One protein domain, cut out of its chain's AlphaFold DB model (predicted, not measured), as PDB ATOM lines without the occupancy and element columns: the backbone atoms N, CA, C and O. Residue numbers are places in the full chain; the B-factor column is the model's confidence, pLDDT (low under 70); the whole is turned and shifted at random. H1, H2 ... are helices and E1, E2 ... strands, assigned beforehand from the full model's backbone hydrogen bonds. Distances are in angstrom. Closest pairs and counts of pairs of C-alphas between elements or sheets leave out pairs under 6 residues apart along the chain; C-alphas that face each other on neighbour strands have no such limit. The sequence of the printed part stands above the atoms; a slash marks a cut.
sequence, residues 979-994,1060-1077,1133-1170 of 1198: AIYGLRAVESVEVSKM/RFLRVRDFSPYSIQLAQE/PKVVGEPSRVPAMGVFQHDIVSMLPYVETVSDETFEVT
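AT A GLANCE: This is residues 979 to 994, 1060 to 1077 and 1133 to 1170 of the 1198 residues of a protein of Coprinellus micaceus (UniProt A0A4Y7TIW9). A strongly twisted sheet of five strands makes the body of this domain, with helix H2 running across one face over the E7 and E4 end. A separate two-stranded hairpin, E5 and E6, reaches away from the sheet as an arm, and the small helix H1 only grazes the sheet. The printed part has 72 residues with two named helices and seven named strands, in the order E1, E2, H1, E3, H2, E4, E5, E6, E7. The large sheet runs E1, E2, E3, E7, E4 and is antiparallel throughout, and the class is mixed, helices and strands. The whole is loose, with a radius of gyration of the C-alphas of 14.1 A and spans of 36 by 33 by 21 A.

IN THESE COORDINATES: Start in the large sheet at C-alpha 979, (169.574, 158.029, 108.538), where E1 begins; it covers residues 979 to 981. E2, residues 984 to 990, is 19.8 A long, and E3, residues 1060 to 1066, is 19.3 A long. E7, residues 1158 to 1162, is 13.1 A long and ends at C-alpha 1162, (162.256, 164.787, 97.770). E4 is residues 1134 to 1136. Outward from the sheet, find H2 at residues 1069 to 1077, 12.4 A long, and H1 at residues 991 to 994. E5, residues 1140 to 1142, and E6, residues 1152 to 1154, form the second sheet.

HOW THE PARTS SIT: Look first at the hairpin E1 and E2, where N 981 and O 984 are 2.9 A apart. E2 and E3 are antiparallel at 156 degrees, with N 987 and O 1063 at 2.9 A. Beside E3 comes E7, with N 1064 and O 1161 at 2.9 A. Edge strand E4 follows, with N 1136 and O 1158 at 2.8 A. The sheet is only just strongly twisted, its C-alphas up to 4.4 A off the best plane. H2 is on the sheet at a height over the sheet of 8.5 A, over E7 and only just over E4, where 3 of its C-alphas fall. It runs across the strands, at 64 degrees to E7 on the local plane; its closest C-alphas to E7 are those of Ile 1072 and Val 1159, 5.7 A apart. H1 only grazes the sheet with residues 991 to 994. E5 and E6 are a hairpin, with N 1142 and O 1152 at 2.8 A; E5 and E7 are apart. In H2 every O i to N i+4 pair is within hydrogen-bond range; H1 is too short for such a pair, and its one O i to N i+3 pair is not within range.

THE WHOLE: The two C-alphas farthest apart, those of Glu 1077 and Gly 1146, are 39.5 A apart. Two cuts leave out residues 995 to 1059, with 8.9 A from C-alpha 994 to 1060, and residues 1078 to 1132, with 11.5 A from C-alpha 1077 to 1133. Of the links printed whole, E5 to E6 is short and the others are tight. The mean pLDDT of the printed part is 85.2, and no printed residue is under 70.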
ATOM      1  N   ALA A 979     168.154 157.733 108.433       84.75
ATOM      2  CA  ALA A 979     169.574 158.029 108.538       84.75
ATOM      3  C   ALA A 979     169.761 159.496 108.955       84.75
ATOM      4  O   ALA A 979     168.937 160.344 108.601       84.75
ATOM      5  N   ILE A 980     170.833 159.808 109.687       87.06
ATOM      6  CA  ILE A 980     171.181 161.174 110.104       87.06
ATOM      7  C   ILE A 980     172.674 161.413 109.896       87.06
ATOM      8  O   ILE A 980     173.479 160.539 110.198       87.06
ATOM      9  N   TYR A 981     173.029 162.619 109.446       87.62
ATOM     10  CA  TYR A 981     174.398 163.133 109.455       87.62
ATOM     11  C   TYR A 981     174.393 164.654 109.672       87.62
ATOM     12  O   TYR A 981     173.715 165.398 108.958       87.62
ATOM     13  N   GLY A 982     175.125 165.143 110.678       87.62
ATOM     14  CA  GLY A 982     175.158 166.570 111.044       87.62
ATOM     15  C   GLY A 982     173.772 167.163 111.359       87.62
ATOM     16  O   GLY A 982     173.162 166.819 112.371       87.62
ATOM     17  N   LEU A 983     173.291 168.065 110.491       90.00
ATOM     18  CA  LEU A 983     171.947 168.671 110.522       90.00
ATOM     19  C   LEU A 983     170.990 168.113 109.451       90.00
ATOM     20  O   LEU A 983     169.960 168.730 109.178       90.00
ATOM     21  N   ARG A 984     171.309 166.979 108.820       91.12
ATOM     22  CA  ARG A 984     170.476 166.356 107.783       91.12
ATOM     23  C   ARG A 984     169.946 165.004 108.238       91.12
ATOM     24  O   ARG A 984     170.656 164.248 108.891       91.12
ATOM     25  N   ALA A 985     168.703 164.716 107.865       91.94
ATOM     26  CA  ALA A 985     168.072 163.414 108.037       91.94
ATOM     27  C   ALA A 985     167.487 162.930 106.704       91.94
ATOM     28  O   ALA A 985     166.865 163.719 105.988       91.94
ATOM     29  N   VAL A 986     167.653 161.646 106.390       91.12
ATOM     30  CA  VAL A 986     167.114 160.985 105.191       91.12
ATOM     31  C   VAL A 986     166.152 159.882 105.628       91.12
ATOM     32  O   VAL A 986     166.522 159.030 106.428       91.12
ATOM     33  N   GLU A 987     164.935 159.875 105.085       88.81
ATOM     34  CA  GLU A 987     163.955 158.791 105.252       88.81
ATOM     35  C   GLU A 987     163.565 158.188 103.893       88.81
ATOM     36  O   GLU A 987     163.603 158.874 102.863       88.81
ATOM     37  N   SER A 988     163.139 156.920 103.893       87.50
ATOM     38  CA  SER A 988     162.427 156.331 102.751       87.50
ATOM     39  C   SER A 988     160.911 156.435 102.963       87.50
ATOM     40  O   SER A 988     160.410 156.164 104.052       87.50
ATOM     41  N   VAL A 989     160.172 156.867 101.936       83.25
ATOM     42  CA  VAL A 989     158.734 157.185 102.021       83.25
ATOM     43  C   VAL A 989     157.954 156.457 100.937       83.25
ATOM     44  O   VAL A 989     158.288 156.542  99.758       83.25
ATOM     45  N   GLU A 990     156.886 155.771 101.321       80.88
ATOM     46  CA  GLU A 990     156.004 155.053 100.393       80.88
ATOM     47  C   GLU A 990     155.274 155.988  99.434       80.88
ATOM     48  O   GLU A 990     154.949 157.127  99.781       80.88
ATOM     49  N   VAL A 991     155.000 155.511  98.217       74.62
ATOM     50  CA  VAL A 991     154.345 156.321  97.180       74.62
ATOM     51  C   VAL A 991     152.917 156.649  97.608       74.62
ATOM     52  O   VAL A 991     152.485 157.793  97.455       74.62
ATOM     53  N   SER A 992     152.223 155.682  98.212       70.56
ATOM     54  CA  SER A 992     150.908 155.846  98.844       70.56
ATOM     55  C   SER A 992     150.874 157.033  99.828       70.56
ATOM     56  O   SER A 992     150.156 158.016  99.611       70.56
ATOM     57  N   LYS A 993     151.719 156.993 100.865       71.00
ATOM     58  CA  LYS A 993     151.862 158.023 101.904       71.00
ATOM     59  C   LYS A 993     152.303 159.374 101.333       71.00
ATOM     60  O   LYS A 993     151.682 160.396 101.619       71.00
ATOM     61  N   MET A 994     153.317 159.383 100.466       71.06
ATOM     62  CA  MET A 994     153.837 160.593  99.811       71.06
ATOM     63  C   MET A 994     152.769 161.305  98.960       71.06
ATOM     64  O   MET A 994     152.778 162.533  98.860       71.06
ATOM     65  N   ARG A1060     159.929 153.200  97.186       86.94
ATOM     66  CA  ARG A1060     159.910 154.345  98.104       86.94
ATOM     67  C   ARG A1060     160.662 155.542  97.499       86.94
ATOM     68  O   ARG A1060     161.659 155.369  96.796       86.94
ATOM     69  N   PHE A1061     160.164 156.756  97.720       89.12
ATOM     70  CA  PHE A1061     160.905 158.002  97.498       89.12
ATOM     71  C   PHE A1061     161.938 158.196  98.615       89.12
ATOM     72  O   PHE A1061     161.749 157.693  99.722       89.12
ATOM     73  N   LEU A1062     162.987 158.976  98.358       90.81
ATOM     74  CA  LEU A1062     163.866 159.496  99.406       90.81
ATOM     75  C   LEU A1062     163.420 160.914  99.759       90.81
ATOM     76  O   LEU A1062     163.275 161.758  98.871       90.81
ATOM     77  N   ARG A1063     163.214 161.185 101.050       90.19
ATOM     78  CA  ARG A1063     162.949 162.530 101.572       90.19
ATOM     79  C   ARG A1063     164.100 162.944 102.473       90.19
ATOM     80  O   ARG A1063     164.469 162.212 103.386       90.19
ATOM     81  N   VAL A1064     164.631 164.136 102.232       92.12
ATOM     82  CA  VAL A1064     165.715 164.727 103.016       92.12
ATOM     83  C   VAL A1064     165.186 165.949 103.756       92.12
ATOM     84  O   VAL A1064     164.565 166.824 103.147       92.12
ATOM     85  N   ARG A1065     165.434 166.000 105.067       91.94
ATOM     86  CA  ARG A1065     165.177 167.157 105.931       91.94
ATOM     87  C   ARG A1065     166.507 167.797 106.308       91.94
ATOM     88  O   ARG A1065     167.344 167.140 106.921       91.94
ATOM     89  N   ASP A1066     166.694 169.063 105.952       92.88
ATOM     90  CA  ASP A1066     167.853 169.875 106.333       92.88
ATOM     91  C   ASP A1066     167.443 170.893 107.411       92.88
ATOM     92  O   ASP A1066     166.629 171.787 107.163       92.88
ATOM     93  N   PHE A1067     168.000 170.738 108.613       91.81
ATOM     94  CA  PHE A1067     167.747 171.565 109.798       91.81
ATOM     95  C   PHE A1067     168.738 172.748 109.940       91.81
ATOM     96  O   PHE A1067     168.790 173.401 110.996       91.81
ATOM     97  N   SER A1068     169.546 173.029 108.906       90.44
ATOM     98  CA  SER A1068     170.452 174.182 108.851       90.44
ATOM     99  C   SER A1068     169.678 175.505 108.754       90.44
ATOM    100  O   SER A1068     168.922 175.707 107.797       90.44
ATOM    101  N   PRO A1069     169.907 176.466 109.674       89.12
ATOM    102  CA  PRO A1069     169.317 177.802 109.588       89.12
ATOM    103  C   PRO A1069     169.623 178.519 108.264       89.12
ATOM    104  O   PRO A1069     168.778 179.255 107.758       89.12
ATOM    105  N   TYR A1070     170.800 178.271 107.676       89.25
ATOM    106  CA  TYR A1070     171.200 178.865 106.399       89.25
ATOM    107  C   TYR A1070     170.420 178.269 105.218       89.25
ATOM    108  O   TYR A1070     169.912 179.022 104.388       89.25
ATOM    109  N   SER A1071     170.242 176.941 105.173       89.00
ATOM    110  CA  SER A1071     169.384 176.284 104.174       89.00
ATOM    111  C   SER A1071     167.945 176.802 104.253       89.00
ATOM    112  O   SER A1071     167.345 177.114 103.223       89.00
ATOM    113  N   ILE A1072     167.412 176.959 105.472       90.50
ATOM    114  CA  ILE A1072     166.065 177.487 105.727       90.50
ATOM    115  C   ILE A1072     165.932 178.926 105.209       90.50
ATOM    116  O   ILE A1072     165.013 179.199 104.436       90.50
ATOM    117  N   GLN A1073     166.850 179.831 105.568       89.25
ATOM    118  CA  GLN A1073     166.818 181.220 105.095       89.25
ATOM    119  C   GLN A1073     166.934 181.302 103.563       89.25
ATOM    120  O   GLN A1073     166.126 181.971 102.919       89.25
ATOM    121  N   LEU A1074     167.883 180.578 102.961       88.44
ATOM    122  CA  LEU A1074     168.101 180.573 101.512       88.44
ATOM    123  C   LEU A1074     166.856 180.092 100.743       88.44
ATOM    124  O   LEU A1074     166.485 180.668  99.718       88.44
ATOM    125  N   ALA A1075     166.173 179.065 101.255       86.06
ATOM    126  CA  ALA A1075     164.930 178.566 100.674       86.06
ATOM    127  C   ALA A1075     163.742 179.532 100.888       86.06
ATOM    128  O   ALA A1075     162.899 179.663  99.998       86.06
ATOM    129  N   GLN A1076     163.688 180.265 102.009       87.44
ATOM    130  CA  GLN A1076     162.704 181.339 102.222       87.44
ATOM    131  C   GLN A1076     162.902 182.493 101.226       87.44
ATOM    132  O   GLN A1076     161.940 182.935 100.596       87.44
ATOM    133  N   GLU A1077     164.141 182.947 101.026       86.88
ATOM    134  CA  GLU A1077     164.477 184.009 100.068       86.88
ATOM    135  C   GLU A1077     164.131 183.599  98.625       86.88
ATOM    136  O   GLU A1077     163.490 184.362  97.895       86.88
ATOM    137  N   PRO A1133     163.221 172.659  96.923       82.62
ATOM    138  CA  PRO A1133     163.273 172.650  98.383       82.62
ATOM    139  C   PRO A1133     162.073 173.387  98.997       82.62
ATOM    140  O   PRO A1133     161.832 174.562  98.711       82.62
ATOM    141  N   LYS A1134     161.312 172.700  99.854       86.06
ATOM    142  CA  LYS A1134     160.128 173.227 100.549       86.06
ATOM    143  C   LYS A1134     160.496 173.614 101.979       86.06
ATOM    144  O   LYS A1134     160.879 172.760 102.769       86.06
ATOM    145  N   VAL A1135     160.325 174.881 102.346       88.06
ATOM    146  CA  VAL A1135     160.466 175.318 103.746       88.06
ATOM    147  C   VAL A1135     159.289 174.797 104.573       88.06
ATOM    148  O   VAL A1135     158.133 175.033 104.220       88.06
ATOM    149  N   VAL A1136     159.586 174.148 105.696       86.19
ATOM    150  CA  VAL A1136     158.630 173.799 106.750       86.19
ATOM    151  C   VAL A1136     159.026 174.583 108.001       86.19
ATOM    152  O   VAL A1136     160.047 174.309 108.622       86.19
ATOM    153  N   GLY A1137     158.239 175.609 108.335       80.75
ATOM    154  CA  GLY A1137     158.486 176.498 109.481       80.75
ATOM    155  C   GLY A1137     157.241 176.824 110.308       80.75
ATOM    156  O   GLY A1137     157.316 177.636 111.225       80.75
ATOM    157  N   GLU A1138     156.102 176.208 109.987       78.38
ATOM    158  CA  GLU A1138     154.883 176.269 110.795       78.38
ATOM    159  C   GLU A1138     154.860 175.083 111.782       78.38
ATOM    160  O   GLU A1138     155.376 174.011 111.440       78.38
ATOM    161  N   PRO A1139     154.283 175.231 112.991       80.31
ATOM    162  CA  PRO A1139     154.222 174.147 113.968       80.31
ATOM    163  C   PRO A1139     153.493 172.908 113.435       80.31
ATOM    164  O   PRO A1139     152.311 172.960 113.097       80.31
ATOM    165  N   SER A1140     154.192 171.775 113.393       74.06
ATOM    166  CA  SER A1140     153.618 170.493 112.976       74.06
ATOM    167  C   SER A1140     152.898 169.832 114.148       74.06
ATOM    168  O   SER A1140     153.475 169.690 115.224       74.06
ATOM    169  N   ARG A1141     151.647 169.411 113.941       79.88
ATOM    170  CA  ARG A1141     150.804 168.768 114.958       79.88
ATOM    171  C   ARG A1141     150.584 167.297 114.613       79.88
ATOM    172  O   ARG A1141     149.945 166.996 113.610       79.88
ATOM    173  N   VAL A1142     151.097 166.400 115.451       77.62
ATOM    174  CA  VAL A1142     150.789 164.966 115.408       77.62
ATOM    175  C   VAL A1142     149.540 164.740 116.268       77.62
ATOM    176  O   VAL A1142     149.579 165.056 117.460       77.62
ATOM    177  N   PRO A1143     148.420 164.250 115.705       74.25
ATOM    178  CA  PRO A1143     147.229 163.962 116.494       74.25
ATOM    179  C   PRO A1143     147.495 162.825 117.486       74.25
ATOM    180  O   PRO A1143     148.202 161.870 117.171       74.25
ATOM    181  N   ALA A1144     146.891 162.909 118.668       75.44
ATOM    182  CA  ALA A1144     147.027 161.933 119.744       75.44
ATOM    183  C   ALA A1144     146.628 160.506 119.334       75.44
ATOM    184  O   ALA A1144     147.214 159.539 119.817       75.44
ATOM    185  N   MET A1145     145.609 160.383 118.470       71.38
ATOM    186  CA  MET A1145     145.053 159.124 117.938       71.38
ATOM    187  C   MET A1145     144.736 158.051 119.001       71.38
ATOM    188  O   MET A1145     144.702 156.864 118.697       71.38
ATOM    189  N   GLY A1146     144.500 158.465 120.249       76.69
ATOM    190  CA  GLY A1146     144.288 157.581 121.396       76.69
ATOM    191  C   GLY A1146     145.568 157.104 122.093       76.69
ATOM    192  O   GLY A1146     145.477 156.687 123.239       76.69
ATOM    193  N   VAL A1147     146.747 157.225 121.472       84.38
ATOM    194  CA  VAL A1147     148.038 156.749 122.012       84.38
ATOM    195  C   VAL A1147     148.624 157.715 123.048       84.38
ATOM    196  O   VAL A1147     149.091 157.292 124.104       84.38
ATOM    197  N   PHE A1148     148.568 159.019 122.769       87.38
ATOM    198  CA  PHE A1148     148.982 160.083 123.694       87.38
ATOM    199  C   PHE A1148     147.767 160.745 124.347       87.38
ATOM    200  O   PHE A1148     146.694 160.796 123.747       87.38
ATOM    201  N   GLN A1149     147.931 161.337 125.532       86.06
ATOM    202  CA  GLN A1149     146.843 162.097 126.169       86.06
ATOM    203  C   GLN A1149     146.476 163.364 125.380       86.06
ATOM    204  O   GLN A1149     145.332 163.825 125.422       86.06
ATOM    205  N   HIS A1150     147.458 163.972 124.706       85.19
ATOM    206  CA  HIS A1150     147.354 165.259 124.020       85.19
ATOM    207  C   HIS A1150     148.083 165.212 122.669       85.19
ATOM    208  O   HIS A1150     149.091 164.523 122.522       85.19
ATOM    209  N   ASP A1151     147.600 165.985 121.694       84.69
ATOM    210  CA  ASP A1151     148.261 166.140 120.395       84.69
ATOM    211  C   ASP A1151     149.647 166.785 120.555       84.69
ATOM    212  O   ASP A1151     149.792 167.830 121.197       84.69
ATOM    213  N   ILE A1152     150.664 166.199 119.924       83.75
ATOM    214  CA  ILE A1152     152.051 166.654 120.048       83.75
ATOM    215  C   ILE A1152     152.318 167.759 119.028       83.75
ATOM    216  O   ILE A1152     152.088 167.581 117.832       83.75
ATOM    217  N   VAL A1153     152.844 168.895 119.488       82.50
ATOM    218  CA  VAL A1153     153.211 170.035 118.636       82.50
ATOM    219  C   VAL A1153     154.732 170.168 118.573       82.50
ATOM    220  O   VAL A1153     155.379 170.423 119.586       82.50
ATOM    221  N   SER A1154     155.298 170.037 117.373       80.94
ATOM    222  CA  SER A1154     156.719 170.259 117.089       80.94
ATOM    223  C   SER A1154     156.934 171.594 116.374       80.94
ATOM    224  O   SER A1154     156.130 171.998 115.536       80.94
ATOM    225  N   MET A1155     158.034 172.280 116.698       80.19
ATOM    226  CA  MET A1155     158.374 173.613 116.174       80.19
ATOM    227  C   MET A1155     159.814 173.708 115.645       80.19
ATOM    228  O   MET A1155     160.355 174.807 115.552       80.19
ATOM    229  N   LEU A1156     160.460 172.582 115.321       87.00
ATOM    230  CA  LEU A1156     161.803 172.579 114.732       87.00
ATOM    231  C   LEU A1156     161.702 172.815 113.209       87.00
ATOM    232  O   LEU A1156     161.220 171.922 112.509       87.00
ATOM    233  N   PRO A1157     162.114 173.982 112.671       90.06
ATOM    234  CA  PRO A1157     161.990 174.266 111.244       90.06
ATOM    235  C   PRO A1157     163.040 173.504 110.423       90.06
ATOM    236  O   PRO A1157     164.150 173.255 110.898       90.06
ATOM    237  N   TYR A1158     162.700 173.177 109.177       91.94
ATOM    238  CA  TYR A1158     163.584 172.491 108.231       91.94
ATOM    239  C   TYR A1158     163.263 172.833 106.772       91.94
ATOM    240  O   TYR A1158     162.229 173.424 106.452       91.94
ATOM    241  N   VAL A1159     164.161 172.439 105.872       92.50
ATOM    242  CA  VAL A1159     163.912 172.375 104.429       92.50
ATOM    243  C   VAL A1159     163.713 170.921 104.017       92.50
ATOM    244  O   VAL A1159     164.504 170.059 104.382       92.50
ATOM    245  N   GLU A1160     162.654 170.653 103.261       90.94
ATOM    246  CA  GLU A1160     162.277 169.339 102.744       90.94
ATOM    247  C   GLU A1160     162.552 169.258 101.236       90.94
ATOM    248  O   GLU A1160     161.909 169.962 100.451       90.94
ATOM    249  N   THR A1161     163.450 168.363 100.821       90.69
ATOM    250  CA  THR A1161     163.657 167.997  99.407       90.69
ATOM    251  C   THR A1161     163.305 166.519  99.215       90.69
ATOM    252  O   THR A1161     163.563 165.697 100.094       90.69
ATOM    253  N   VAL A1162     162.685 166.163  98.085       90.25
ATOM    254  CA  VAL A1162     162.256 164.787  97.770       90.25
ATOM    255  C   VAL A1162     162.849 164.361  96.427       90.25
ATOM    256  O   VAL A1162     162.981 165.188  95.519       90.25
ATOM    257  N   SER A1163     163.222 163.087  96.289       89.69
ATOM    258  CA  SER A1163     163.705 162.536  95.019       89.69
ATOM    259  C   SER A1163     162.633 162.620  93.921       89.69
ATOM    260  O   SER A1163     161.436 162.539  94.180       89.69
ATOM    261  N   ASP A1164     163.055 162.774  92.666       82.44
ATOM    262  CA  ASP A1164     162.176 162.683  91.489       82.44
ATOM    263  C   ASP A1164     161.981 161.238  90.991       82.44
ATOM    264  O   ASP A1164     161.212 160.984  90.064       82.44
ATOM    265  N   GLU A1165     162.665 160.291  91.629       85.25
ATOM    266  CA  GLU A1165     162.670 158.860  91.336       85.25
ATOM    267  C   GLU A1165     162.360 158.024  92.588       85.25
ATOM    268  O   GLU A1165     162.451 158.513  93.718       85.25
ATOM    269  N   THR A1166     162.012 156.752  92.375       87.44
ATOM    270  CA  THR A1166     161.636 155.802  93.431       87.44
ATOM    271  C   THR A1166     162.491 154.532  93.391       87.44
ATOM    272  O   THR A1166     162.693 153.911  92.336       87.44
ATOM    273  N   PHE A1167     162.959 154.129  94.571       88.06
ATOM    274  CA  PHE A1167     163.939 153.069  94.804       88.06
ATOM    275  C   PHE A1167     163.270 151.832  95.426       88.06
ATOM    276  O   PHE A1167     162.257 151.950  96.112       88.06
ATOM    277  N   GLU A1168     163.818 150.635  95.202       85.75
ATOM    278  CA  GLU A1168     163.349 149.402  95.863       85.75
ATOM    279  C   GLU A1168     164.222 149.113  97.094       85.75
ATOM    280  O   GLU A1168     165.061 148.210  97.091       85.75
ATOM    281  N   VAL A1169     164.043 149.948  98.117       85.81
ATOM    282  CA  VAL A1169     164.857 150.025  99.337       85.81
ATOM    283  C   VAL A1169     164.055 149.549 100.552       85.81
ATOM    284  O   VAL A1169     162.855 149.812 100.630       85.81
ATOM    285  N   THR A1170     164.700 148.849 101.493       80.25
ATOM    286  CA  THR A1170     164.122 148.589 102.824       80.25
ATOM    287  C   THR A1170     164.623 149.616 103.823       80.25
ATOM    288  O   THR A1170     163.801 150.305 104.415       80.25
TER     289      THR A1170